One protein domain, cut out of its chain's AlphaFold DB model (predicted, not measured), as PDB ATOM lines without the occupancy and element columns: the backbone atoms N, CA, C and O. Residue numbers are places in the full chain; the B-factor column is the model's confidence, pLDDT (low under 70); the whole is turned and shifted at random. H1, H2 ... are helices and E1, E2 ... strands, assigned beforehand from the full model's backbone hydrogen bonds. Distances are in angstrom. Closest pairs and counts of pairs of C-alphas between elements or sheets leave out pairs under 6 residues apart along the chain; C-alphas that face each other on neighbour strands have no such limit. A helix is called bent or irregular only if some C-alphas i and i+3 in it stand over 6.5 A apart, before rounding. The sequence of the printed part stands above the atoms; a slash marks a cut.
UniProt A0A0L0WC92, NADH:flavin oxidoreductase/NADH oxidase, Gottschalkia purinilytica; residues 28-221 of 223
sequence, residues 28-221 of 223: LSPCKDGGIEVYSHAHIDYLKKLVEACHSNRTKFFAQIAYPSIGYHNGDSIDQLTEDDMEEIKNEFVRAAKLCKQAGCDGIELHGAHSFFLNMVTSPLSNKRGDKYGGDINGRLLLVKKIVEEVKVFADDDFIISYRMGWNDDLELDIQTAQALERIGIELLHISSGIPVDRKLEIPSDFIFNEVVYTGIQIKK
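Overview. This is residues 28 to 221 of the 223 residues of the protein "NADH:flavin oxidoreductase/NADH oxidase" of Gottschalkia purinilytica (UniProt A0A0L0WC92). Picture an open piece of a barrel wall: four parallel strands, side by side in the order E1 E2 E3 E4, make a strongly twisted, curled sheet, with H2, H5, H6 and H7 set one after another round its outside. H1 lies off past the E1 edge and packs on residues 99 to 102 of H2, while H3 sits beside the strands. You read 194 printed residues, with seven named helices and four named strands in the order H1 E1 H2 E2 H3 H4 H5 E3 H6 E4 H7, of mixed class. The whole is compact, with a radius of gyration of the C-alphas of 16.9 A and spans of 46 by 44 by 33 A.

Arrangement. After residues 28 to 40, H1, residues 41 to 56, touches H2, residues 83 to 102, with residues 41 to 47 alone; the closest C-alphas, of Ile 44 and Leu 99, are 6.5 A apart. E1, residues 62 to 65, is parallel to E2, residues 107 to 112; look at N 109 and O 63, 2.9 A apart, within hydrogen-bond range. H2 is on the sheet over E1 and E2, at a height of 10.3 A. H3, residues 117 to 122, is on the same face as H2. H4, residues 137 to 140, only just touches H3, with 3 pairs of C-alphas within 8 A. H5, residues 142 to 152, touches H2 at a shallow tilt of 30 degrees, the same way; the closest C-alphas, of Val 94 and Val 151, are 5.9 A apart. E3, residues 160 to 166, is parallel to E2, with N 162 and O 108 at 2.8 A. H5 lies over E2 and E3. E4, residues 188 to 192, is parallel to E3, with N 165 and O 190 at 2.8 A. H6, residues 171 to 184, is on the same face as H2 and H5; E3, H6 and E4 form a strand-helix-strand unit, two parallel neighbours joined through a helix, with a right-handed crossover, as do E1, H2 and E2. H7, residues 211 to 219, lies over E4 and touches H6 at a steep tilt of 57 degrees; the C-alphas of Ile 175 and Ile 219 are closest, at 5.2 A. Every O i to N i+4 pair is within hydrogen-bond range in H2, H3, H5, H6 and H7, and 10 of 12 in H1; H4 is too short for one.

Along the chain. Find C-alpha 41 at (6.057, 29.770, 61.769); from there H1 runs 23.0 A, only just irregular, with C-alphas 42 and 45 6.53 A apart. H2 runs 28.7 A from C-alpha 83 at (-11.005, 50.767, 61.899). E3 spans 19.1 A and H6 20.0 A. H7 ends at C-alpha 219, (11.314, 61.441, 42.666).

Size, cuts and confidence. The two C-alphas farthest apart, of Ala 42 and Ser 205, are 50.9 A apart. The printed part has no cut; the links E1 to H2, H3 to H4 and E4 to H7 are long. Residues 28 to 40 are under 70 in pLDDT, while the mean of the printed part is 92.6.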
ATOM      1  N   LEU A  28       5.213  27.217  41.565       44.41
ATOM      2  CA  LEU A  28       5.965  26.754  42.740       44.41
ATOM      3  C   LEU A  28       5.240  27.014  44.065       44.41
ATOM      4  O   LEU A  28       5.728  26.592  45.116       44.41
ATOM      5  N   SER A  29       4.097  27.699  44.031       43.44
ATOM      6  CA  SER A  29       3.324  28.012  45.225       43.44
ATOM      7  C   SER A  29       2.122  27.069  45.372       43.44
ATOM      8  O   SER A  29       1.387  26.861  44.408       43.44
ATOM      9  N   PRO A  30       1.867  26.523  46.576       42.59
ATOM     10  CA  PRO A  30       0.618  25.821  46.873       42.59
ATOM     11  C   PRO A  30      -0.605  26.761  46.919       42.59
ATOM     12  O   PRO A  30      -1.736  26.289  47.042       42.59
ATOM     13  N   CYS A  31      -0.401  28.077  46.824       43.50
ATOM     14  CA  CYS A  31      -1.444  29.093  46.909       43.50
ATOM     15  C   CYS A  31      -1.978  29.439  45.522       43.50
ATOM     16  O   CYS A  31      -1.215  29.624  44.575       43.50
ATOM     17  N   LYS A  32      -3.300  29.610  45.418       44.09
ATOM     18  CA  LYS A  32      -3.975  29.968  44.158       44.09
ATOM     19  C   LYS A  32      -3.506  31.309  43.574       44.09
ATOM     20  O   LYS A  32      -3.613  31.499  42.368       44.09
ATOM     21  N   ASP A  33      -2.908  32.163  44.405       46.62
ATOM     22  CA  ASP A  33      -2.405  33.486  44.021       46.62
ATOM     23  C   ASP A  33      -0.896  33.486  43.694       46.62
ATOM     24  O   ASP A  33      -0.307  34.536  43.446       46.62
ATOM     25  N   GLY A  34      -0.231  32.322  43.716       42.81
ATOM     26  CA  GLY A  34       1.172  32.161  43.310       42.81
ATOM     27  C   GLY A  34       2.234  32.710  44.273       42.81
ATOM     28  O   GLY A  34       3.429  32.526  44.029       42.81
ATOM     29  N   GLY A  35       1.835  33.389  45.353       52.81
ATOM     30  CA  GLY A  35       2.736  33.956  46.363       52.81
ATOM     31  C   GLY A  35       3.253  32.924  47.371       52.81
ATOM     32  O   GLY A  35       2.623  31.895  47.591       52.81
ATOM     33  N   ILE A  36       4.394  33.196  48.010       57.53
ATOM     34  CA  ILE A  36       4.820  32.454  49.208       57.53
ATOM     35  C   ILE A  36       4.090  33.073  50.401       57.53
ATOM     36  O   ILE A  36       4.301  34.243  50.716       57.53
ATOM     37  N   GLU A  37       3.224  32.309  51.058       65.50
ATOM     38  CA  GLU A  37       2.545  32.758  52.274       65.50
ATOM     39  C   GLU A  37       3.550  32.953  53.422       65.50
ATOM     40  O   GLU A  37       4.437  32.132  53.638       65.50
ATOM     41  N   VAL A  38       3.402  34.021  54.215       60.22
ATOM     42  CA  VAL A  38       4.250  34.294  55.397       60.22
ATOM     43  C   VAL A  38       3.384  34.692  56.599       60.22
ATOM     44  O   VAL A  38       3.597  35.719  57.232       60.22
ATOM     45  N   TYR A  39       2.375  33.880  56.931       66.19
ATOM     46  CA  TYR A  39       1.535  34.094  58.124       66.19
ATOM     47  C   TYR A  39       1.831  33.124  59.279       66.19
ATOM     48  O   TYR A  39       1.341  33.322  60.396       66.19
ATOM     49  N   SER A  40       2.626  32.070  59.066       68.50
ATOM     50  CA  SER A  40       2.876  31.035  60.075       68.50
ATOM     51  C   SER A  40       4.362  30.744  60.281       68.50
ATOM     52  O   SER A  40       5.185  30.932  59.386       68.50
ATOM     53  N   HIS A  41       4.698  30.222  61.463       73.62
ATOM     54  CA  HIS A  41       6.057  29.770  61.769       73.62
ATOM     55  C   HIS A  41       6.505  28.611  60.864       73.62
ATOM     56  O   HIS A  41       7.701  28.451  60.648       73.62
ATOM     57  N   ALA A  42       5.568  27.848  60.282       74.25
ATOM     58  CA  ALA A  42       5.897  26.776  59.342       74.25
ATOM     59  C   ALA A  42       6.591  27.301  58.071       74.25
ATOM     60  O   ALA A  42       7.306  26.558  57.404       74.25
ATOM     61  N   HIS A  43       6.425  28.587  57.746       77.44
ATOM     62  CA  HIS A  43       7.056  29.210  56.581       77.44
ATOM     63  C   HIS A  43       8.495  29.677  56.846       77.44
ATOM     64  O   HIS A  43       9.247  29.886  55.893       77.44
ATOM     65  N   ILE A  44       8.908  29.792  58.117       83.31
ATOM     66  CA  ILE A  44      10.254  30.257  58.488       83.31
ATOM     67  C   ILE A  44      11.321  29.332  57.903       83.31
ATOM     68  O   ILE A  44      12.281  29.820  57.319       83.31
ATOM     69  N   ASP A  45      11.149  28.013  58.005       85.38
ATOM     70  CA  ASP A  45      12.170  27.055  57.563       85.38
ATOM     71  C   ASP A  45      12.414  27.109  56.050       85.38
ATOM     72  O   ASP A  45      13.552  26.982  55.592       85.38
ATOM     73  N   TYR A  46      11.362  27.322  55.257       84.06
ATOM     74  CA  TYR A  46      11.489  27.488  53.808       84.06
ATOM     75  C   TYR A  46      12.149  28.818  53.455       84.06
ATOM     76  O   TYR A  46      13.069  28.850  52.638       84.06
ATOM     77  N   LEU A  47      11.724  29.903  54.106       87.75
ATOM     78  CA  LEU A  47      12.294  31.229  53.895       87.75
ATOM     79  C   LEU A  47      13.777  31.263  54.284       87.75
ATOM     80  O   LEU A  47      14.596  31.798  53.543       87.75
ATOM     81  N   LYS A  48      14.144  30.596  55.381       92.38
ATOM     82  CA  LYS A  48      15.527  30.469  55.843       92.38
ATOM     83  C   LYS A  48      16.420  29.786  54.809       92.38
ATOM     84  O   LYS A  48      17.520  30.264  54.561       92.38
ATOM     85  N   LYS A  49      15.941  28.735  54.134       92.56
ATOM     86  CA  LYS A  49      16.697  28.084  53.045       92.56
ATOM     87  C   LYS A  49      16.971  29.038  51.880       92.56
ATOM     88  O   LYS A  49      18.065  29.012  51.317       92.56
ATOM     89  N   LEU A  50      16.001  29.882  51.517       92.25
ATOM     90  CA  LEU A  50      16.179  30.896  50.469       92.25
ATOM     91  C   LEU A  50      17.199  31.957  50.895       92.25
ATOM     92  O   LEU A  50      18.118  32.270  50.138       92.25
ATOM     93  N   VAL A  51      17.073  32.455  52.126       94.81
ATOM     94  CA  VAL A  51      18.006  33.414  52.727       94.81
ATOM     95  C   VAL A  51      19.428  32.846  52.743       94.81
ATOM     96  O   VAL A  51      20.345  33.485  52.232       94.81
ATOM     97  N   GLU A  52      19.618  31.623  53.242       96.12
ATOM     98  CA  GLU A  52      20.919  30.947  53.300       96.12
ATOM     99  C   GLU A  52      21.540  30.774  51.908       96.12
ATOM    100  O   GLU A  52      22.739  31.013  51.730       96.12
ATOM    101  N   ALA A  53      20.740  30.414  50.900       95.75
ATOM    102  CA  ALA A  53      21.203  30.299  49.520       95.75
ATOM    103  C   ALA A  53      21.680  31.652  48.961       95.75
ATOM    104  O   ALA A  53      22.744  31.726  48.332       95.75
ATOM    105  N   CYS A  54      20.948  32.738  49.221       95.69
ATOM    106  CA  CYS A  54      21.350  34.088  48.825       95.69
ATOM    107  C   CYS A  54      22.612  34.551  49.563       95.69
ATOM    108  O   CYS A  54      23.572  34.997  48.925       95.69
ATOM    109  N   HIS A  55      22.661  34.388  50.885       96.44
ATOM    110  CA  HIS A  55      23.792  34.796  51.721       96.44
ATOM    111  C   HIS A  55      25.070  34.022  51.393       96.44
ATOM    112  O   HIS A  55      26.139  34.630  51.310       96.44
ATOM    113  N   SER A  56      24.971  32.725  51.088       96.75
ATOM    114  CA  SER A  56      26.104  31.902  50.625       96.75
ATOM    115  C   SER A  56      26.712  32.426  49.319       96.75
ATOM    116  O   SER A  56      27.917  32.318  49.094       96.75
ATOM    117  N   ASN A  57      25.897  33.082  48.489       93.88
ATOM    118  CA  ASN A  57      26.322  33.768  47.267       93.88
ATOM    119  C   ASN A  57      26.584  35.269  47.477       93.88
ATOM    120  O   ASN A  57      26.857  36.002  46.524       93.88
ATOM    121  N   ARG A  58      26.588  35.724  48.738       92.25
ATOM    122  CA  ARG A  58      26.831  37.110  49.160       92.25
ATOM    123  C   ARG A  58      25.836  38.099  48.530       92.25
ATOM    124  O   ARG A  58      26.234  39.203  48.143       92.25
ATOM    125  N   THR A  59      24.579  37.678  48.425       95.38
ATOM    126  CA  THR A  59      23.434  38.449  47.933       95.38
ATOM    127  C   THR A  59      22.484  38.726  49.088       95.38
ATOM    128  O   THR A  59      22.197  37.826  49.871       95.38
ATOM    129  N   LYS A  60      22.002  39.967  49.185       96.75
ATOM    130  CA  LYS A  60      21.006  40.377  50.178       96.75
ATOM    131  C   LYS A  60      19.620  39.883  49.779       96.75
ATOM    132  O   LYS A  60      19.300  39.882  48.591       96.75
ATOM    133  N   PHE A  61      18.817  39.475  50.754       96.25
ATOM    134  CA  PHE A  61      17.486  38.932  50.518       96.25
ATOM    135  C   PHE A  61      16.419  39.763  51.222       96.25
ATOM    136  O   PHE A  61      16.429  39.911  52.445       96.25
ATOM    137  N   PHE A  62      15.486  40.272  50.424       96.44
ATOM    138  CA  PHE A  62      14.331  41.036  50.870       96.44
ATOM    139  C   PHE A  62      13.075  40.255  50.519       96.44
ATOM    140  O   PHE A  62      12.929  39.792  49.387       96.44
ATOM    141  N   ALA A  63      12.158  40.141  51.473       94.75
ATOM    142  CA  ALA A  63      10.837  39.588  51.214       94.75
ATOM    143  C   ALA A  63       9.861  40.728  50.905       94.75
ATOM    144  O   ALA A  63       9.646  41.605  51.741       94.75
ATOM    145  N   GLN A  64       9.253  40.720  49.717       96.19
ATOM    146  CA  GLN A  64       8.107  41.588  49.466       96.19
ATOM    147  C   GLN A  64       6.876  40.996  50.155       96.19
ATOM    148  O   GLN A  64       6.524  39.846  49.903       96.19
ATOM    149  N   ILE A  65       6.228  41.786  51.011       95.56
ATOM    150  CA  ILE A  65       5.013  41.396  51.727       95.56
ATOM    151  C   ILE A  65       3.817  42.190  51.200       95.56
ATOM    152  O   ILE A  65       3.885  43.406  50.996       95.56
ATOM    153  N   ALA A  66       2.721  41.480  50.958       93.00
ATOM    154  CA  ALA A  66       1.496  42.002  50.371       93.00
ATOM    155  C   ALA A  66       0.277  41.396  51.076       93.00
ATOM    156  O   ALA A  66       0.377  40.334  51.687       93.00
ATOM    157  N   TYR A  67      -0.868  42.062  50.941       91.69
ATOM    158  CA  TYR A  67      -2.167  41.560  51.380       91.69
ATOM    159  C   TYR A  67      -3.041  41.348  50.132       91.69
ATOM    160  O   TYR A  67      -3.608  42.318  49.623       91.69
ATOM    161  N   PRO A  68      -3.060  40.131  49.554       85.50
ATOM    162  CA  PRO A  68      -3.649  39.888  48.234       85.50
ATOM    163  C   PRO A  68      -5.178  39.765  48.257       85.50
ATOM    164  O   PRO A  68      -5.802  39.871  47.206       85.50
ATOM    165  N   SER A  69      -5.786  39.573  49.432       86.38
ATOM    166  CA  SER A  69      -7.227  39.322  49.578       86.38
ATOM    167  C   SER A  69      -8.117  40.507  49.202       86.38
ATOM    168  O   SER A  69      -9.312  40.312  49.007       86.38
ATOM    169  N   ILE A  70      -7.554  41.717  49.117       88.19
ATOM    170  CA  ILE A  70      -8.254  42.941  48.718       88.19
ATOM    171  C   ILE A  70      -7.419  43.646  47.649       88.19
ATOM    172  O   ILE A  70      -6.244  43.965  47.869       88.19
ATOM    173  N   GLY A  71      -8.027  43.921  46.497       88.62
ATOM    174  CA  GLY A  71      -7.356  44.557  45.370       88.62
ATOM    175  C   GLY A  71      -8.293  45.375  44.489       88.62
ATOM    176  O   GLY A  71      -9.379  44.947  44.111       88.62
ATOM    177  N   TYR A  72      -7.831  46.547  44.056       87.94
ATOM    178  CA  TYR A  72      -8.598  47.441  43.186       87.94
ATOM    179  C   TYR A  72      -8.884  46.807  41.819       87.94
ATOM    180  O   TYR A  72      -9.914  47.069  41.207       87.94
ATOM    181  N   HIS A  73      -8.009  45.906  41.363       83.06
ATOM    182  CA  HIS A  73      -8.210  45.130  40.139       83.06
ATOM    183  C   HIS A  73      -9.379  44.131  40.230       83.06
ATOM    184  O   HIS A  73      -9.917  43.749  39.193       83.06
ATOM    185  N   ASN A  74      -9.804  43.753  41.441       85.75
ATOM    186  CA  ASN A  74     -10.984  42.914  41.680       85.75
ATOM    187  C   ASN A  74     -12.279  43.737  41.793       85.75
ATOM    188  O   ASN A  74     -13.361  43.165  41.906       85.75
ATOM    189  N   GLY A  75     -12.185  45.071  41.762       89.12
ATOM    190  CA  GLY A  75     -13.304  45.964  42.057       89.12
ATOM    191  C   GLY A  75     -13.592  46.119  43.554       89.12
ATOM    192  O   GLY A  75     -14.651  46.637  43.908       89.12
ATOM    193  N   ASP A  76     -12.673  45.690  44.425       92.88
ATOM    194  CA  ASP A  76     -12.817  45.855  45.870       92.88
ATOM    195  C   ASP A  76     -12.738  47.333  46.276       92.88
ATOM    196  O   ASP A  76     -12.106  48.161  45.611       92.88
ATOM    197  N   SER A  77     -13.330  47.664  47.423       94.56
ATOM    198  CA  SER A  77     -13.226  48.988  48.036       94.56
ATOM    199  C   SER A  77     -12.772  48.870  49.482       94.56
ATOM    200  O   SER A  77     -13.356  48.136  50.278       94.56
ATOM    201  N   ILE A  78     -11.754  49.654  49.834       96.12
ATOM    202  CA  ILE A  78     -11.320  49.796  51.223       96.12
ATOM    203  C   ILE A  78     -12.236  50.719  52.031       96.12
ATOM    204  O   ILE A  78     -12.080  50.784  53.243       96.12
ATOM    205  N   ASP A  79     -13.176  51.441  51.412       95.62
ATOM    206  CA  ASP A  79     -13.998  52.440  52.112       95.62
ATOM    207  C   ASP A  79     -14.978  51.805  53.108       95.62
ATOM    208  O   ASP A  79     -15.431  52.472  54.035       95.62
ATOM    209  N   GLN A  80     -15.285  50.514  52.934       93.31
ATOM    210  CA  GLN A  80     -16.186  49.752  53.805       93.31
ATOM    211  C   GLN A  80     -15.476  49.059  54.974       93.31
ATOM    212  O   GLN A  80     -16.150  48.556  55.869       93.31
ATOM    213  N   LEU A  81     -14.139  49.028  54.989       96.38
ATOM    214  CA  LEU A  81     -13.388  48.432  56.094       96.38
ATOM    215  C   LEU A  81     -13.576  49.262  57.365       96.38
ATOM    216  O   LEU A  81     -13.512  50.493  57.336       96.38
ATOM    217  N   THR A  82     -13.784  48.610  58.494       97.50
ATOM    218  CA  THR A  82     -13.827  49.265  59.801       97.50
ATOM    219  C   THR A  82     -12.421  49.660  60.260       97.50
ATOM    220  O   THR A  82     -11.415  49.240  59.688       97.50
ATOM    221  N   GLU A  83     -12.318  50.488  61.303       95.94
ATOM    222  CA  GLU A  83     -11.005  50.767  61.899       95.94
ATOM    223  C   GLU A  83     -10.353  49.506  62.489       95.94
ATOM    224  O   GLU A  83      -9.124  49.419  62.485       95.94
ATOM    225  N   ASP A  84     -11.164  48.551  62.953       97.50
ATOM    226  CA  ASP A  84     -10.706  47.270  63.495       97.50
ATOM    227  C   ASP A  84     -10.141  46.376  62.384       97.50
ATOM    228  O   ASP A  84      -9.045  45.843  62.549       97.50
ATOM    229  N   ASP A  85     -10.797  46.310  61.217       97.12
ATOM    230  CA  ASP A  85     -10.269  45.594  60.042       97.12
ATOM    231  C   ASP A  85      -8.902  46.160  59.622       97.12
ATOM    232  O   ASP A  85      -7.951  45.430  59.345       97.12
ATOM    233  N   MET A  86      -8.772  47.492  59.618       97.62
ATOM    234  CA  MET A  86      -7.508  48.162  59.295       97.62
ATOM    235  C   MET A  86      -6.411  47.818  60.312       97.62
ATOM    236  O   MET A  86      -5.248  47.647  59.942       97.62
ATOM    237  N   GLU A  87      -6.761  47.710  61.594       97.38
ATOM    238  CA  GLU A  87      -5.831  47.349  62.663       97.38
ATOM    239  C   GLU A  87      -5.427  45.864  62.599       97.38
ATOM    240  O   GLU A  87      -4.255  45.539  62.809       97.38
ATOM    241  N   GLU A  88      -6.351  44.970  62.248       96.81
ATOM    242  CA  GLU A  88      -6.075  43.552  62.004       96.81
ATOM    243  C   GLU A  88      -5.102  43.372  60.836       96.81
ATOM    244  O   GLU A  88      -4.038  42.769  61.011       96.81
ATOM    245  N   ILE A  89      -5.373  43.999  59.688       96.62
ATOM    246  CA  ILE A  89      -4.487  43.931  58.517       96.62
ATOM    247  C   ILE A  89      -3.102  44.509  58.845       96.62
ATOM    248  O   ILE A  89      -2.076  43.932  58.477       96.62
ATOM    249  N   LYS A  90      -3.032  45.618  59.597       98.00
ATOM    250  CA  LYS A  90      -1.757  46.164  60.099       98.00
ATOM    251  C   LYS A  90      -0.986  45.112  60.904       98.00
ATOM    252  O   LYS A  90       0.210  44.926  60.671       98.00
ATOM    253  N   ASN A  91      -1.650  44.410  61.825       97.19
ATOM    254  CA  ASN A  91      -1.027  43.363  62.638       97.19
ATOM    255  C   ASN A  91      -0.508  42.196  61.784       97.19
ATOM    256  O   ASN A  91       0.539  41.628  62.104       97.19
ATOM    257  N   GLU A  92      -1.178  41.858  60.682       95.75
ATOM    258  CA  GLU A  92      -0.695  40.842  59.746       95.75
ATOM    259  C   GLU A  92       0.598  41.256  59.035       95.75
ATOM    260  O   GLU A  92       1.550  40.473  59.006       95.75
ATOM    261  N   PHE A  93       0.690  42.498  58.540       97.50
ATOM    262  CA  PHE A  93       1.934  43.026  57.961       97.50
ATOM    263  C   PHE A  93       3.088  42.997  58.972       97.50
ATOM    264  O   PHE A  93       4.192  42.548  58.650       97.50
ATOM    265  N   VAL A  94       2.837  43.433  60.209       98.00
ATOM    266  CA  VAL A  94       3.841  43.442  61.287       98.00
ATOM    267  C   VAL A  94       4.281  42.018  61.634       98.00
ATOM    268  O   VAL A  94       5.477  41.746  61.783       98.00
ATOM    269  N   ARG A  95       3.337  41.075  61.707       95.50
ATOM    270  CA  ARG A  95       3.622  39.654  61.927       95.50
ATOM    271  C   ARG A  95       4.466  39.070  60.797       95.50
ATOM    272  O   ARG A  95       5.464  38.412  61.089       95.50
ATOM    273  N   ALA A  96       4.116  39.328  59.539       95.44
ATOM    274  CA  ALA A  96       4.878  38.862  58.382       95.44
ATOM    275  C   ALA A  96       6.312  39.415  58.397       95.44
ATOM    276  O   ALA A  96       7.270  38.662  58.212       95.44
ATOM    277  N   ALA A  97       6.483  40.700  58.719       96.75
ATOM    278  CA  ALA A  97       7.795  41.324  58.857       96.75
ATOM    279  C   ALA A  97       8.648  40.674  59.959       96.75
ATOM    280  O   ALA A  97       9.834  40.405  59.758       96.75
ATOM    281  N   LYS A  98       8.037  40.356  61.108       96.19
ATOM    282  CA  LYS A  98       8.705  39.655  62.211       96.19
ATOM    283  C   LYS A  98       9.169  38.257  61.805       96.19
ATOM    284  O   LYS A  98      10.298  37.884  62.122       96.19
ATOM    285  N   LEU A  99       8.338  37.510  61.078       94.56
ATOM    286  CA  LEU A  99       8.692  36.189  60.547       94.56
ATOM    287  C   LEU A  99       9.845  36.280  59.532       94.56
ATOM    288  O   LEU A  99      10.779  35.486  59.605       94.56
ATOM    289  N   CYS A 100       9.832  37.281  58.646       95.50
ATOM    290  CA  CYS A 100      10.927  37.523  57.698       95.50
ATOM    291  C   CYS A 100      12.250  37.801  58.423       95.50
ATOM    292  O   CYS A 100      13.275  37.198  58.103       95.50
ATOM    293  N   LYS A 101      12.227  38.650  59.458       96.06
ATOM    294  CA  LYS A 101      13.414  38.900  60.285       96.06
ATOM    295  C   LYS A 101      13.903  37.625  60.979       96.06
ATOM    296  O   LYS A 101      15.095  37.339  60.955       96.06
ATOM    297  N   GLN A 102      13.003  36.833  61.563       95.25
ATOM    298  CA  GLN A 102      13.352  35.559  62.211       95.25
ATOM    299  C   GLN A 102      13.963  34.539  61.239       95.25
ATOM    300  O   GLN A 102      14.823  33.758  61.639       95.25
ATOM    301  N   ALA A 103      13.553  34.561  59.969       95.06
ATOM    302  CA  ALA A 103      14.133  33.732  58.915       95.06
ATOM    303  C   ALA A 103      15.506  34.228  58.417       95.06
ATOM    304  O   ALA A 103      16.160  33.522  57.651       95.06
ATOM    305  N   GLY A 104      15.955  35.410  58.854       96.19
ATOM    306  CA  GLY A 104      17.246  35.995  58.493       96.19
ATOM    307  C   GLY A 104      17.220  36.907  57.264       96.19
ATOM    308  O   GLY A 104      18.283  37.198  56.720       96.19
ATOM    309  N   CYS A 105      16.045  37.352  56.799       97.06
ATOM    310  CA  CYS A 105      15.974  38.347  55.726       97.06
ATOM    311  C   CYS A 105      16.711  39.638  56.128       97.06
ATOM    312  O   CYS A 105      16.619  40.073  57.274       97.06
ATOM    313  N   ASP A 106      17.372  40.284  55.166       98.06
ATOM    314  CA  ASP A 106      18.040  41.584  55.358       98.06
ATOM    315  C   ASP A 106      17.041  42.759  55.371       98.06
ATOM    316  O   ASP A 106      17.402  43.909  55.613       98.06
ATOM    317  N   GLY A 107      15.773  42.484  55.069       97.94
ATOM    318  CA  GLY A 107      14.717  43.479  55.060       97.94
ATOM    319  C   GLY A 107      13.410  42.961  54.476       97.94
ATOM    320  O   GLY A 107      13.296  41.808  54.046       97.94
ATOM    321  N   ILE A 108      12.425  43.851  54.441       98.12
ATOM    322  CA  ILE A 108      11.133  43.645  53.781       98.12
ATOM    323  C   ILE A 108      10.845  44.762  52.790       98.12
ATOM    324  O   ILE A 108      11.312  45.883  52.966       98.12
ATOM    325  N   GLU A 109      10.019  44.459  51.794       98.69
ATOM    326  CA  GLU A 109       9.404  45.446  50.908       98.69
ATOM    327  C   GLU A 109       7.885  45.445  51.107       98.69
ATOM    328  O   GLU A 109       7.215  44.455  50.822       98.69
ATOM    329  N   LEU A 110       7.323  46.554  51.586       98.56
ATOM    330  CA  LEU A 110       5.874  46.737  51.665       98.56
ATOM    331  C   LEU A 110       5.309  46.966  50.257       98.56
ATOM    332  O   LEU A 110       5.709  47.910  49.567       98.56
ATOM    333  N   HIS A 111       4.379  46.117  49.813       98.06
ATOM    334  CA  HIS A 111       3.827  46.207  48.462       98.06
ATOM    335  C   HIS A 111       2.702  47.249  48.349       98.06
ATOM    336  O   HIS A 111       1.519  46.928  48.424       98.06
ATOM    337  N   GLY A 112       3.073  48.505  48.104       98.12
ATOM    338  CA  GLY A 112       2.162  49.631  47.866       98.12
ATOM    339  C   GLY A 112       1.980  50.011  46.402       98.12
ATOM    340  O   GLY A 112       1.887  51.195  46.089       98.12
ATOM    341  N   ALA A 113       1.961  49.026  45.504       97.81
ATOM    342  CA  ALA A 113       1.883  49.231  44.058       97.81
ATOM    343  C   ALA A 113       0.850  48.294  43.417       97.81
ATOM    344  O   ALA A 113       0.277  47.446  44.100       97.81
ATOM    345  N   HIS A 114       0.652  48.428  42.105       95.44
ATOM    346  CA  HIS A 114      -0.098  47.476  41.271       95.44
ATOM    347  C   HIS A 114      -1.521  47.196  41.749       95.44
ATOM    348  O   HIS A 114      -1.992  46.065  41.650       95.44
ATOM    349  N   SER A 115      -2.219  48.209  42.266       95.25
ATOM    350  CA  SER A 115      -3.621  48.066  42.668       95.25
ATOM    351  C   SER A 115      -3.856  47.095  43.839       95.25
ATOM    352  O   SER A 115      -5.003  46.734  44.097       95.25
ATOM    353  N   PHE A 116      -2.807  46.676  44.557       95.00
ATOM    354  CA  PHE A 116      -2.937  45.889  45.787       95.00
ATOM    355  C   PHE A 116      -3.327  46.760  46.981       95.00
ATOM    356  O   PHE A 116      -3.242  47.987  46.931       95.00
ATOM    357  N   PHE A 117      -3.710  46.108  48.077       97.25
ATOM    358  CA  PHE A 117      -4.235  46.735  49.283       97.25
ATOM    359  C   PHE A 117      -3.502  48.013  49.732       97.25
ATOM    360  O   PHE A 117      -4.130  49.061  49.838       97.25
ATOM    361  N   LEU A 118      -2.177  47.992  49.946       98.38
ATOM    362  CA  LEU A 118      -1.489  49.214  50.391       98.38
ATOM    363  C   LEU A 118      -1.534  50.317  49.327       98.38
ATOM    364  O   LEU A 118      -1.688  51.475  49.690       98.38
ATOM    365  N   ASN A 119      -1.486  49.985  48.032       98.25
ATOM    366  CA  ASN A 119      -1.666  50.982  46.977       98.25
ATOM    367  C   ASN A 119      -3.065  51.608  47.032       98.25
ATOM    368  O   ASN A 119      -3.199  52.815  46.834       98.25
ATOM    369  N   MET A 120      -4.088  50.799  47.346       97.69
ATOM    370  CA  MET A 120      -5.456  51.279  47.527       97.69
ATOM    371  C   MET A 120      -5.570  52.256  48.689       97.69
ATOM    372  O   MET A 120      -6.224  53.285  48.554       97.69
ATOM    373  N   VAL A 121      -4.930  51.937  49.817       98.06
ATOM    374  CA  VAL A 121      -4.931  52.792  51.008       98.06
ATOM    375  C   VAL A 121      -4.218  54.113  50.723       98.06
ATOM    376  O   VAL A 121      -4.716  55.169  51.107       98.06
ATOM    377  N   THR A 122      -3.090  54.099  50.012       98.06
ATOM    378  CA  THR A 122      -2.303  55.322  49.793       98.06
ATOM    379  C   THR A 122      -2.824  56.209  48.661       98.06
ATOM    380  O   THR A 122      -2.609  57.426  48.692       98.06
ATOM    381  N   SER A 123      -3.497  55.636  47.656       97.50
ATOM    382  CA  SER A 123      -3.964  56.385  46.484       97.50
ATOM    383  C   SER A 123      -5.238  57.182  46.792       97.50
ATOM    384  O   SER A 123      -6.224  56.615  47.269       97.50
ATOM    385  N   PRO A 124      -5.288  58.488  46.465       96.75
ATOM    386  CA  PRO A 124      -6.507  59.278  46.613       96.75
ATOM    387  C   PRO A 124      -7.611  58.870  45.634       96.75
ATOM    388  O   PRO A 124      -8.745  59.310  45.801       96.75
ATOM    389  N   LEU A 125      -7.315  58.082  44.596       95.81
ATOM    390  CA  LEU A 125      -8.320  57.633  43.631       95.81
ATOM    391  C   LEU A 125      -9.175  56.489  44.181       95.81
ATOM    392  O   LEU A 125     -10.374  56.471  43.923       95.81
ATOM    393  N   SER A 126      -8.585  55.594  44.972       96.75
ATOM    394  CA  SER A 126      -9.265  54.451  45.591       96.75
ATOM    395  C   SER A 126      -9.686  54.688  47.039       96.75
ATOM    396  O   SER A 126     -10.685  54.121  47.462       96.75
ATOM    397  N   ASN A 127      -8.944  55.493  47.804       97.88
ATOM    398  CA  ASN A 127      -9.269  55.791  49.197       97.88
ATOM    399  C   ASN A 127     -10.146  57.044  49.285       97.88
ATOM    400  O   ASN A 127      -9.648  58.166  49.140       97.88
ATOM    401  N   LYS A 128     -11.445  56.858  49.537       97.44
ATOM    402  CA  LYS A 128     -12.422  57.938  49.752       97.44
ATOM    403  C   LYS A 128     -12.922  57.979  51.195       97.44
ATOM    404  O   LYS A 128     -13.943  58.611  51.474       97.44
ATOM    405  N   ARG A 129     -12.201  57.336  52.118       97.62
ATOM    406  CA  ARG A 129     -12.558  57.289  53.536       97.62
ATOM    407  C   ARG A 129     -12.638  58.695  54.127       97.62
ATOM    408  O   ARG A 129     -11.799  59.555  53.852       97.62
ATOM    409  N   GLY A 130     -13.646  58.902  54.973       96.25
ATOM    410  CA  GLY A 130     -13.835  60.129  55.754       96.25
ATOM    411  C   GLY A 130     -13.267  60.061  57.174       96.25
ATOM    412  O   GLY A 130     -13.452  61.000  57.943       96.25
ATOM    413  N   ASP A 131     -12.626  58.951  57.540       97.06
ATOM    414  CA  ASP A 131     -12.003  58.748  58.847       97.06
ATOM    415  C   ASP A 131     -10.495  59.057  58.822       97.06
ATOM    416  O   ASP A 131      -9.958  59.601  57.854       97.06
ATOM    417  N   LYS A 132      -9.786  58.693  59.897       97.69
ATOM    418  CA  LYS A 132      -8.346  58.952  60.054       97.69
ATOM    419  C   LYS A 132      -7.450  58.256  59.021       97.69
ATOM    420  O   LYS A 132      -6.280  58.617  58.930       97.69
ATOM    421  N   TYR A 133      -7.955  57.258  58.291       98.25
ATOM    422  CA  TYR A 133      -7.200  56.527  57.269       98.25
ATOM    423  C   TYR A 133      -7.417  57.078  55.853       98.25
ATOM    424  O   TYR A 133      -6.867  56.524  54.903       98.25
ATOM    425  N   GLY A 134      -8.209  58.140  55.687       97.44
ATOM    426  CA  GLY A 134      -8.454  58.806  54.408       97.44
ATOM    427  C   GLY A 134      -8.115  60.292  54.438       97.44
ATOM    428  O   GLY A 134      -7.317  60.757  55.249       97.44
ATOM    429  N   GLY A 135      -8.718  61.057  53.531       96.19
ATOM    430  CA  GLY A 135      -8.499  62.499  53.453       96.19
ATOM    431  C   GLY A 135      -7.142  62.856  52.853       96.19
ATOM    432  O   GLY A 135      -6.902  62.580  51.678       96.19
ATOM    433  N   ASP A 136      -6.279  63.524  53.618       97.25
ATOM    434  CA  ASP A 136      -4.991  64.033  53.140       97.25
ATOM    435  C   ASP A 136      -3.918  62.932  53.001       97.25
ATOM    436  O   ASP A 136      -4.144  61.749  53.257       97.25
ATOM    437  N   ILE A 137      -2.720  63.320  52.558       97.81
ATOM    438  CA  ILE A 137      -1.593  62.390  52.409       97.81
ATOM    439  C   ILE A 137      -1.204  61.706  53.730       97.81
ATOM    440  O   ILE A 137      -0.775  60.554  53.713       97.81
ATOM    441  N   ASN A 138      -1.366  62.378  54.874       98.00
ATOM    442  CA  ASN A 138      -0.996  61.823  56.173       98.00
ATOM    443  C   ASN A 138      -1.997  60.761  56.623       98.00
ATOM    444  O   ASN A 138      -1.578  59.714  57.111       98.00
ATOM    445  N   GLY A 139      -3.296  61.001  56.427       98.50
ATOM    446  CA  GLY A 139      -4.342  60.023  56.713       98.50
ATOM    447  C   GLY A 139      -4.217  58.789  55.823       98.50
ATOM    448  O   GLY A 139      -4.154  57.667  56.327       98.50
ATOM    449  N   ARG A 140      -4.019  58.980  54.512       98.50
ATOM    450  CA  ARG A 140      -3.804  57.868  53.564       98.50
ATOM    451  C   ARG A 140      -2.523  57.071  53.827       98.50
ATOM    452  O   ARG A 140      -2.451  55.892  53.493       98.50
ATOM    453  N   LEU A 141      -1.507  57.674  54.442       98.62
ATOM    454  CA  LEU A 141      -0.278  56.980  54.843       98.62
ATOM    455  C   LEU A 141      -0.281  56.513  56.304       98.62
ATOM    456  O   LEU A 141       0.692  55.893  56.735       98.62
ATOM    457  N   LEU A 142      -1.350  56.750  57.069       98.75
ATOM    458  CA  LEU A 142      -1.389  56.437  58.498       98.75
ATOM    459  C   LEU A 142      -1.194  54.943  58.768       98.75
ATOM    460  O   LEU A 142      -0.459  54.575  59.682       98.75
ATOM    461  N   LEU A 143      -1.814  54.079  57.961       98.81
ATOM    462  CA  LEU A 143      -1.649  52.631  58.094       98.81
ATOM    463  C   LEU A 143      -0.189  52.211  57.874       98.81
ATOM    464  O   LEU A 143       0.379  51.489  58.689       98.81
ATOM    465  N   VAL A 144       0.434  52.718  56.804       98.81
ATOM    466  CA  VAL A 144       1.848  52.460  56.486       98.81
ATOM    467  C   VAL A 144       2.741  52.954  57.619       98.81
ATOM    468  O   VAL A 144       3.632  52.229  58.054       98.81
ATOM    469  N   LYS A 145       2.472  54.152  58.146       98.88
ATOM    470  CA  LYS A 145       3.195  54.714  59.287       98.88
ATOM    471  C   LYS A 145       3.143  53.788  60.501       98.88
ATOM    472  O   LYS A 145       4.199  53.456  61.028       98.88
ATOM    473  N   LYS A 146       1.952  53.326  60.895       98.81
ATOM    474  CA  LYS A 146       1.785  52.396  62.021       98.81
ATOM    475  C   LYS A 146       2.556  51.088  61.814       98.81
ATOM    476  O   LYS A 146       3.232  50.631  62.730       98.81
ATOM    477  N   ILE A 147       2.490  50.507  60.610       98.81
ATOM    478  CA  ILE A 147       3.250  49.292  60.268       98.81
ATOM    479  C   ILE A 147       4.749  49.546  60.453       98.81
ATOM    480  O   ILE A 147       5.425  48.773  61.125       98.81
ATOM    481  N   VAL A 148       5.275  50.635  59.887       98.75
ATOM    482  CA  VAL A 148       6.703  50.976  59.975       98.75
ATOM    483  C   VAL A 148       7.135  51.207  61.423       98.75
ATOM    484  O   VAL A 148       8.188  50.712  61.822       98.75
ATOM    485  N   GLU A 149       6.337  51.925  62.217       98.62
ATOM    486  CA  GLU A 149       6.612  52.171  63.636       98.62
ATOM    487  C   GLU A 149       6.709  50.861  64.430       98.62
ATOM    488  O   GLU A 149       7.664  50.680  65.183       98.62
ATOM    489  N   GLU A 150       5.798  49.909  64.215       98.69
ATOM    490  CA  GLU A 150       5.830  48.617  64.909       98.69
ATOM    491  C   GLU A 150       6.934  47.683  64.420       98.69
ATOM    492  O   GLU A 150       7.555  46.991  65.229       98.69
ATOM    493  N   VAL A 151       7.241  47.684  63.121       98.56
ATOM    494  CA  VAL A 151       8.380  46.918  62.593       98.56
ATOM    495  C   VAL A 151       9.692  47.444  63.175       98.56
ATOM    496  O   VAL A 151      10.556  46.655  63.560       98.56
ATOM    497  N   LYS A 152       9.830  48.765  63.333       97.50
ATOM    498  CA  LYS A 152      11.011  49.393  63.947       97.50
ATOM    499  C   LYS A 152      11.240  49.005  65.406       97.50
ATOM    500  O   LYS A 152      12.378  49.076  65.854       97.50
ATOM    501  N   VAL A 153      10.220  48.546  66.135       98.00
ATOM    502  CA  VAL A 153      10.389  48.061  67.519       98.00
ATOM    503  C   VAL A 153      11.302  46.831  67.582       98.00
ATOM    504  O   VAL A 153      11.986  46.628  68.583       98.00
ATOM    505  N   PHE A 154      11.330  46.006  66.531       97.00
ATOM    506  CA  PHE A 154      12.167  44.801  66.473       97.00
ATOM    507  C   PHE A 154      13.184  44.791  65.320       97.00
ATOM    508  O   PHE A 154      14.037  43.902  65.270       97.00
ATOM    509  N   ALA A 155      13.119  45.736  64.381       94.94
ATOM    510  CA  ALA A 155      14.144  45.932  63.364       94.94
ATOM    511  C   ALA A 155      15.383  46.603  63.980       94.94
ATOM    512  O   ALA A 155      15.280  47.592  64.695       94.94
ATOM    513  N   ASP A 156      16.560  46.054  63.696       93.00
ATOM    514  CA  ASP A 156      17.856  46.649  64.026       93.00
ATOM    515  C   ASP A 156      18.402  47.369  62.784       93.00
ATOM    516  O   ASP A 156      17.731  47.489  61.750       93.00
ATOM    517  N   ASP A 157      19.632  47.865  62.873       94.06
ATOM    518  CA  ASP A 157      20.282  48.558  61.760       94.06
ATOM    519  C   ASP A 157      20.686  47.637  60.598       94.06
ATOM    520  O   ASP A 157      21.064  48.127  59.534       94.06
ATOM    521  N   ASP A 158      20.546  46.322  60.767       96.06
ATOM    522  CA  ASP A 158      20.795  45.309  59.739       96.06
ATOM    523  C   ASP A 158      19.516  44.884  58.996       96.06
ATOM    524  O   ASP A 158      19.581  44.075  58.072       96.06
ATOM    525  N   PHE A 159      18.359  45.441  59.373       98.00
ATOM    526  CA  PHE A 159      17.068  45.145  58.760       98.00
ATOM    527  C   PHE A 159      16.460  46.396  58.119       98.00
ATOM    528  O   PHE A 159      16.134  47.366  58.811       98.00
ATOM    529  N   ILE A 160      16.304  46.363  56.794       98.31
ATOM    530  CA  ILE A 160      15.789  47.487  56.002       98.31
ATOM    531  C   ILE A 160      14.287  47.346  55.752       98.31
ATOM    532  O   ILE A 160      13.791  46.276  55.399       98.31
ATOM    533  N   ILE A 161      13.566  48.459  55.857       98.56
ATOM    534  CA  ILE A 161      12.163  48.575  55.465       98.56
ATOM    535  C   ILE A 161      12.091  49.367  54.158       98.56
ATOM    536  O   ILE A 161      12.264  50.590  54.137       98.56
ATOM    537  N   SER A 162      11.830  48.671  53.056       98.50
ATOM    538  CA  SER A 162      11.570  49.279  51.754       98.50
ATOM    539  C   SER A 162      10.075  49.331  51.438       98.50
ATOM    540  O   SER A 162       9.247  48.661  52.062       98.50
ATOM    541  N   TYR A 163       9.715  50.155  50.458       98.81
ATOM    542  CA  TYR A 163       8.344  50.295  49.983       98.81
ATOM    543  C   TYR A 163       8.321  50.274  48.459       98.81
ATOM    544  O   TYR A 163       8.993  51.082  47.805       98.81
ATOM    545  N   ARG A 164       7.518  49.377  47.880       98.62
ATOM    546  CA  ARG A 164       7.220  49.411  46.450       98.62
ATOM    547  C   ARG A 164       6.105  50.407  46.213       98.62
ATOM    548  O   ARG A 164       4.944  50.101  46.453       98.62
ATOM    549  N   MET A 165       6.477  51.602  45.783       98.50
ATOM    550  CA  MET A 165       5.563  52.714  45.597       98.50
ATOM    551  C   MET A 165       4.923  52.643  44.214       98.50
ATOM    552  O   MET A 165       5.601  52.804  43.198       98.50
ATOM    553  N   GLY A 166       3.614  52.414  44.186       97.94
ATOM    554  CA  GLY A 166       2.803  52.633  43.001       97.94
ATOM    555  C   GLY A 166       2.632  54.123  42.764       97.94
ATOM    556  O   GLY A 166       2.448  54.891  43.709       97.94
ATOM    557  N   TRP A 167       2.691  54.519  41.501       96.94
ATOM    558  CA  TRP A 167       2.421  55.893  41.125       96.94
ATOM    559  C   TRP A 167       0.992  56.343  41.470       96.94
ATOM    560  O   TRP A 167       0.088  55.529  41.689       96.94
ATOM    561  N   ASN A 168       0.800  57.655  41.444       95.94
ATOM    562  CA  ASN A 168      -0.468  58.361  41.532       95.94
ATOM    563  C   ASN A 168      -0.758  59.102  40.219       95.94
ATOM    564  O   ASN A 168       0.033  59.044  39.278       95.94
ATOM    565  N   ASP A 169      -1.893  59.804  40.182       90.62
ATOM    566  CA  ASP A 169      -2.440  60.486  39.001       90.62
ATOM    567  C   ASP A 169      -1.441  61.435  38.316       90.62
ATOM    568  O   ASP A 169      -1.328  61.450  37.091       90.62
ATOM    569  N   ASP A 170      -0.637  62.149  39.105       94.44
ATOM    570  CA  ASP A 170       0.367  63.084  38.612       94.44
ATOM    571  C   ASP A 170       1.715  62.972  39.348       94.44
ATOM    572  O   ASP A 170       1.861  62.338  40.399       94.44
ATOM    573  N   LEU A 171       2.730  63.599  38.752       96.31
ATOM    574  CA  LEU A 171       4.109  63.556  39.227       96.31
ATOM    575  C   LEU A 171       4.335  64.349  40.524       96.31
ATOM    576  O   LEU A 171       5.223  64.006  41.307       96.31
ATOM    577  N   GLU A 172       3.578  65.419  40.751       97.00
ATOM    578  CA  GLU A 172       3.710  66.229  41.960       97.00
ATOM    579  C   GLU A 172       3.253  65.423  43.177       97.00
ATOM    580  O   GLU A 172       3.971  65.338  44.177       97.00
ATOM    581  N   LEU A 173       2.110  64.749  43.065       97.19
ATOM    582  CA  LEU A 173       1.600  63.864  44.101       97.19
ATOM    583  C   LEU A 173       2.531  62.666  44.347       97.19
ATOM    584  O   LEU A 173       2.707  62.254  45.497       97.19
ATOM    585  N   ASP A 174       3.177  62.137  43.308       98.06
ATOM    586  CA  ASP A 174       4.224  61.123  43.464       98.06
ATOM    587  C   ASP A 174       5.400  61.635  44.304       98.06
ATOM    588  O   ASP A 174       5.840  60.972  45.244       98.06
ATOM    589  N   ILE A 175       5.894  62.838  44.019       98.62
ATOM    590  CA  ILE A 175       6.987  63.443  44.791       98.62
ATOM    591  C   ILE A 175       6.561  63.651  46.249       98.62
ATOM    592  O   ILE A 175       7.295  63.270  47.163       98.62
ATOM    593  N   GLN A 176       5.363  64.190  46.486       98.50
ATOM    594  CA  GLN A 176       4.838  64.393  47.838       98.50
ATOM    595  C   GLN A 176       4.700  63.068  48.603       98.50
ATOM    596  O   GLN A 176       5.071  62.990  49.778       98.50
ATOM    597  N   THR A 177       4.218  62.016  47.934       98.50
ATOM    598  CA  THR A 177       4.079  60.665  48.502       98.50
ATOM    599  C   THR A 177       5.434  60.070  48.858       98.50
ATOM    600  O   THR A 177       5.609  59.589  49.978       98.50
ATOM    601  N   ALA A 178       6.422  60.170  47.968       98.75
ATOM    602  CA  ALA A 178       7.779  59.697  48.229       98.75
ATOM    603  C   ALA A 178       8.412  60.397  49.442       98.75
ATOM    604  O   ALA A 178       8.947  59.733  50.327       98.75
ATOM    605  N   GLN A 179       8.288  61.724  49.532       98.75
ATOM    606  CA  GLN A 179       8.789  62.490  50.678       98.75
ATOM    607  C   GLN A 179       8.074  62.120  51.983       98.75
ATOM    608  O   GLN A 179       8.678  62.109  53.053       98.75
ATOM    609  N   ALA A 180       6.771  61.838  51.929       98.62
ATOM    610  CA  ALA A 180       6.026  61.414  53.106       98.62
ATOM    611  C   ALA A 180       6.438  60.008  53.576       98.62
ATOM    612  O   ALA A 180       6.607  59.803  54.778       98.62
ATOM    613  N   LEU A 181       6.674  59.072  52.651       98.75
ATOM    614  CA  LEU A 181       7.213  57.742  52.955       98.75
ATOM    615  C   LEU A 181       8.626  57.824  53.555       98.75
ATOM    616  O   LEU A 181       8.909  57.149  54.546       98.75
ATOM    617  N   GLU A 182       9.490  58.694  53.025       98.44
ATOM    618  CA  GLU A 182      10.810  58.966  53.608       98.44
ATOM    619  C   GLU A 182      10.690  59.509  55.042       98.44
ATOM    620  O   GLU A 182      11.373  59.021  55.939       98.44
ATOM    621  N   ARG A 183       9.769  60.449  55.310       98.44
ATOM    622  CA  ARG A 183       9.532  60.983  56.670       98.44
ATOM    623  C   ARG A 183       9.011  59.940  57.659       98.44
ATOM    624  O   ARG A 183       9.344  60.006  58.838       98.44
ATOM    625  N   ILE A 184       8.207  58.981  57.200       98.44
ATOM    626  CA  ILE A 184       7.791  57.802  57.989       98.44
ATOM    627  C   ILE A 184       9.008  56.903  58.302       98.44
ATOM    628  O   ILE A 184       9.042  56.151  59.285       98.44
ATOM    629  N   GLY A 185      10.056  57.030  57.494       97.38
ATOM    630  CA  GLY A 185      11.324  56.335  57.608       97.38
ATOM    631  C   GLY A 185      11.311  54.997  56.887       97.38
ATOM    632  O   GLY A 185      11.831  54.025  57.434       97.38
ATOM    633  N   ILE A 186      10.698  54.970  55.700       98.31
ATOM    634  CA  ILE A 186      11.038  54.025  54.634       98.31
ATOM    635  C   ILE A 186      12.441  54.362  54.126       98.31
ATOM    636  O   ILE A 186      12.747  55.515  53.837       98.31
ATOM    637  N   GLU A 187      13.289  53.348  54.002       97.00
ATOM    638  CA  GLU A 187      14.725  53.516  53.738       97.00
ATOM    639  C   GLU A 187      15.090  53.265  52.266       97.00
ATOM    640  O   GLU A 187      16.165  53.653  51.808       97.00
ATOM    641  N   LEU A 188      14.194  52.622  51.510       97.06
ATOM    642  CA  LEU A 188      14.333  52.402  50.072       97.06
ATOM    643  C   LEU A 188      12.966  52.471  49.387       97.06
ATOM    644  O   LEU A 188      12.020  51.800  49.797       97.06
ATOM    645  N   LEU A 189      12.886  53.250  48.306       98.06
ATOM    646  CA  LEU A 189      11.702  53.351  47.456       98.06
ATOM    647  C   LEU A 189      11.924  52.622  46.130       98.06
ATOM    648  O   LEU A 189      12.870  52.911  45.396       98.06
ATOM    649  N   HIS A 190      11.017  51.704  45.811       98.12
ATOM    650  CA  HIS A 190      10.967  50.984  44.545       98.12
ATOM    651  C   HIS A 190       9.751  51.462  43.748       98.12
ATOM    652  O   HIS A 190       8.618  51.083  44.028       98.12
ATOM    653  N   ILE A 191       9.987  52.316  42.756       97.94
ATOM    654  CA  ILE A 191       8.918  52.960  41.983       97.94
ATOM    655  C   ILE A 191       8.332  51.989  40.953       97.94
ATOM    656  O   ILE A 191       9.067  51.286  40.257       97.94
ATOM    657  N   SER A 192       7.004  51.940  40.856       97.56
ATOM    658  CA  SER A 192       6.277  51.082  39.922       97.56
ATOM    659  C   SER A 192       4.931  51.680  39.507       97.56
ATOM    660  O   SER A 192       4.584  52.790  39.909       97.56
ATOM    661  N   SER A 193       4.172  50.949  38.690       96.50
ATOM    662  CA  SER A 193       2.804  51.340  38.359       96.50
ATOM    663  C   SER A 193       1.879  51.272  39.576       96.50
ATOM    664  O   SER A 193       2.092  50.488  40.505       96.50
ATOM    665  N   GLY A 194       0.859  52.122  39.590       96.75
ATOM    666  CA  GLY A 194      -0.097  52.230  40.685       96.75
ATOM    667  C   GLY A 194      -1.508  52.524  40.196       96.75
ATOM    668  O   GLY A 194      -1.936  51.979  39.181       96.75
ATOM    669  N   ILE A 195      -2.225  53.382  40.923       96.50
ATOM    670  CA  ILE A 195      -3.595  53.795  40.601       96.50
ATOM    671  C   ILE A 195      -3.542  55.284  40.204       96.50
ATOM    672  O   ILE A 195      -3.133  56.095  41.041       96.50
ATOM    673  N   PRO A 196      -3.941  55.653  38.970       94.69
ATOM    674  CA  PRO A 196      -4.652  54.822  37.992       94.69
ATOM    675  C   PRO A 196      -3.710  53.873  37.237       94.69
ATOM    676  O   PRO A 196      -2.534  54.175  37.048       94.69
ATOM    677  N   VAL A 197      -4.224  52.720  36.796       91.56
ATOM    678  CA  VAL A 197      -3.414  51.676  36.129       91.56
ATOM    679  C   VAL A 197      -2.901  52.140  34.764       91.56
ATOM    680  O   VAL A 197      -1.804  51.776  34.352       91.56
ATOM    681  N   ASP A 198      -3.688  52.960  34.077       90.44
ATOM    682  CA  ASP A 198      -3.480  53.458  32.720       90.44
ATOM    683  C   ASP A 198      -3.031  54.926  32.689       90.44
ATOM    684  O   ASP A 198      -3.285  55.641  31.715       90.44
ATOM    685  N   ARG A 199      -2.364  55.377  33.759       93.25
ATOM    686  CA  ARG A 199      -1.806  56.727  33.841       93.25
ATOM    687  C   ARG A 199      -1.007  57.054  32.581       93.25
ATOM    688  O   ARG A 199      -0.194  56.253  32.136       93.25
ATOM    689  N   LYS A 200      -1.201  58.261  32.050       88.31
ATOM    690  CA  LYS A 200      -0.414  58.789  30.934       88.31
ATOM    691  C   LYS A 200       0.405  59.968  31.413       88.31
ATOM    692  O   LYS A 200      -0.152  61.015  31.729       88.31
ATOM    693  N   LEU A 201       1.720  59.796  31.443       89.94
ATOM    694  CA  LEU A 201       2.644  60.876  31.758       89.94
ATOM    695  C   LEU A 201       3.291  61.408  30.478       89.94
ATOM    696  O   LEU A 201       3.857  60.645  29.695       89.94
ATOM    697  N   GLU A 202       3.249  62.723  30.281       90.38
ATOM    698  CA  GLU A 202       4.056  63.361  29.243       90.38
ATOM    699  C   GLU A 202       5.535  63.298  29.644       90.38
ATOM    700  O   GLU A 202       5.958  63.882  30.645       90.38
ATOM    701  N   ILE A 203       6.325  62.561  28.864       93.44
ATOM    702  CA  ILE A 203       7.772  62.430  29.051       93.44
ATOM    703  C   ILE A 203       8.514  63.026  27.846       93.44
ATOM    704  O   ILE A 203       7.978  63.003  26.734       93.44
ATOM    705  N   PRO A 204       9.737  63.560  28.031       95.50
ATOM    706  CA  PRO A 204      10.544  64.075  26.929       95.50
ATOM    707  C   PRO A 204      10.728  63.031  25.824       95.50
ATOM    708  O   PRO A 204      10.971  61.859  26.106       95.50
ATOM    709  N   SER A 205      10.635  63.450  24.562       94.12
ATOM    710  CA  SER A 205      10.710  62.542  23.407       94.12
ATOM    711  C   SER A 205      12.077  61.873  23.232       94.12
ATOM    712  O   SER A 205      12.175  60.836  22.580       94.12
ATOM    713  N   ASP A 206      13.125  62.452  23.813       95.62
ATOM    714  CA  ASP A 206      14.485  61.918  23.858       95.62
ATOM    715  C   ASP A 206      14.737  61.012  25.077       95.62
ATOM    716  O   ASP A 206      15.819  60.432  25.211       95.62
ATOM    717  N   PHE A 207      13.752  60.848  25.966       95.88
ATOM    718  CA  PHE A 207      13.858  59.957  27.110       95.88
ATOM    719  C   PHE A 207      13.684  58.493  26.682       95.88
ATOM    720  O   PHE A 207      12.621  58.057  26.255       95.88
ATOM    721  N   ILE A 208      14.755  57.713  26.820       95.25
ATOM    722  CA  ILE A 208      14.863  56.364  26.240       95.25
ATOM    723  C   ILE A 208      14.254  55.233  27.088       95.25
ATOM    724  O   ILE A 208      14.319  54.071  26.691       95.25
ATOM    725  N   PHE A 209      13.714  55.538  28.272       95.00
ATOM    726  CA  PHE A 209      13.101  54.552  29.170       95.00
ATOM    727  C   PHE A 209      11.596  54.800  29.325       95.00
ATOM    728  O   PHE A 209      11.053  55.772  28.811       95.00
ATOM    729  N   ASN A 210      10.908  53.914  30.048       93.50
ATOM    730  CA  ASN A 210       9.472  54.046  30.288       93.50
ATOM    731  C   ASN A 210       9.138  55.082  31.378       93.50
ATOM    732  O   ASN A 210      10.005  55.581  32.103       93.50
ATOM    733  N   GLU A 211       7.846  55.363  31.527       93.75
ATOM    734  CA  GLU A 211       7.328  56.342  32.482       93.75
ATOM    735  C   GLU A 211       7.612  55.988  33.955       93.75
ATOM    736  O   GLU A 211       7.819  56.891  34.758       93.75
ATOM    737  N   VAL A 212       7.721  54.700  34.316       95.25
ATOM    738  CA  VAL A 212       8.119  54.276  35.676       95.25
ATOM    739  C   VAL A 212       9.534  54.764  35.986       95.25
ATOM    740  O   VAL A 212       9.783  55.348  37.043       95.25
ATOM    741  N   VAL A 213      10.469  54.545  35.055       95.69
ATOM    742  CA  VAL A 213      11.859  54.996  35.203       95.69
ATOM    743  C   VAL A 213      11.914  56.520  35.228       95.69
ATOM    744  O   VAL A 213      12.640  57.085  36.047       95.69
ATOM    745  N   TYR A 214      11.125  57.189  34.382       96.94
ATOM    746  CA  TYR A 214      11.029  58.645  34.395       96.94
ATOM    747  C   TYR A 214      10.558  59.162  35.759       96.94
ATOM    748  O   TYR A 214      11.262  59.961  36.375       96.94
ATOM    749  N   THR A 215       9.436  58.656  36.280       97.25
ATOM    750  CA  THR A 215       8.915  59.004  37.610       97.25
ATOM    751  C   THR A 215       9.963  58.776  38.695       97.25
ATOM    752  O   THR A 215      10.204  59.670  39.501       97.25
ATOM    753  N   GLY A 216      10.664  57.637  38.681       97.38
ATOM    754  CA  GLY A 216      11.726  57.360  39.650       97.38
ATOM    755  C   GLY A 216      12.889  58.351  39.596       97.38
ATOM    756  O   GLY A 216      13.387  58.769  40.642       97.38
ATOM    757  N   ILE A 217      13.296  58.790  38.402       96.62
ATOM    758  CA  ILE A 217      14.332  59.823  38.237       96.62
ATOM    759  C   ILE A 217      13.873  61.164  38.804       96.62
ATOM    760  O   ILE A 217      14.677  61.867  39.413       96.62
ATOM    761  N   GLN A 218      12.608  61.536  38.600       97.69
ATOM    762  CA  GLN A 218      12.075  62.789  39.131       97.69
ATOM    763  C   GLN A 218      11.968  62.731  40.655       97.69
ATOM    764  O   GLN A 218      12.514  63.608  41.316       97.69
ATOM    765  N   ILE A 219      11.390  61.662  41.215       98.19
ATOM    766  CA  ILE A 219      11.314  61.441  42.666       98.19
ATOM    767  C   ILE A 219      12.702  61.538  43.304       98.19
ATOM    768  O   ILE A 219      12.871  62.250  44.289       98.19
ATOM    769  N   LYS A 220      13.725  60.908  42.710       96.62
ATOM    770  CA  LYS A 220      15.089  60.881  43.262       96.62
ATOM    771  C   LYS A 220      15.771  62.255  43.366       96.62
ATOM    772  O   LYS A 220      16.829  62.365  43.975       96.62
ATOM    773  N   LYS A 221      15.208  63.309  42.773       97.50
ATOM    774  CA  LYS A 221      15.690  64.690  42.960       97.50
ATOM    775  C   LYS A 221      15.220  65.305  44.283       97.50
ATOM    776  O   LYS A 221      15.767  66.327  44.688       97.50
TER     777      LYS A 221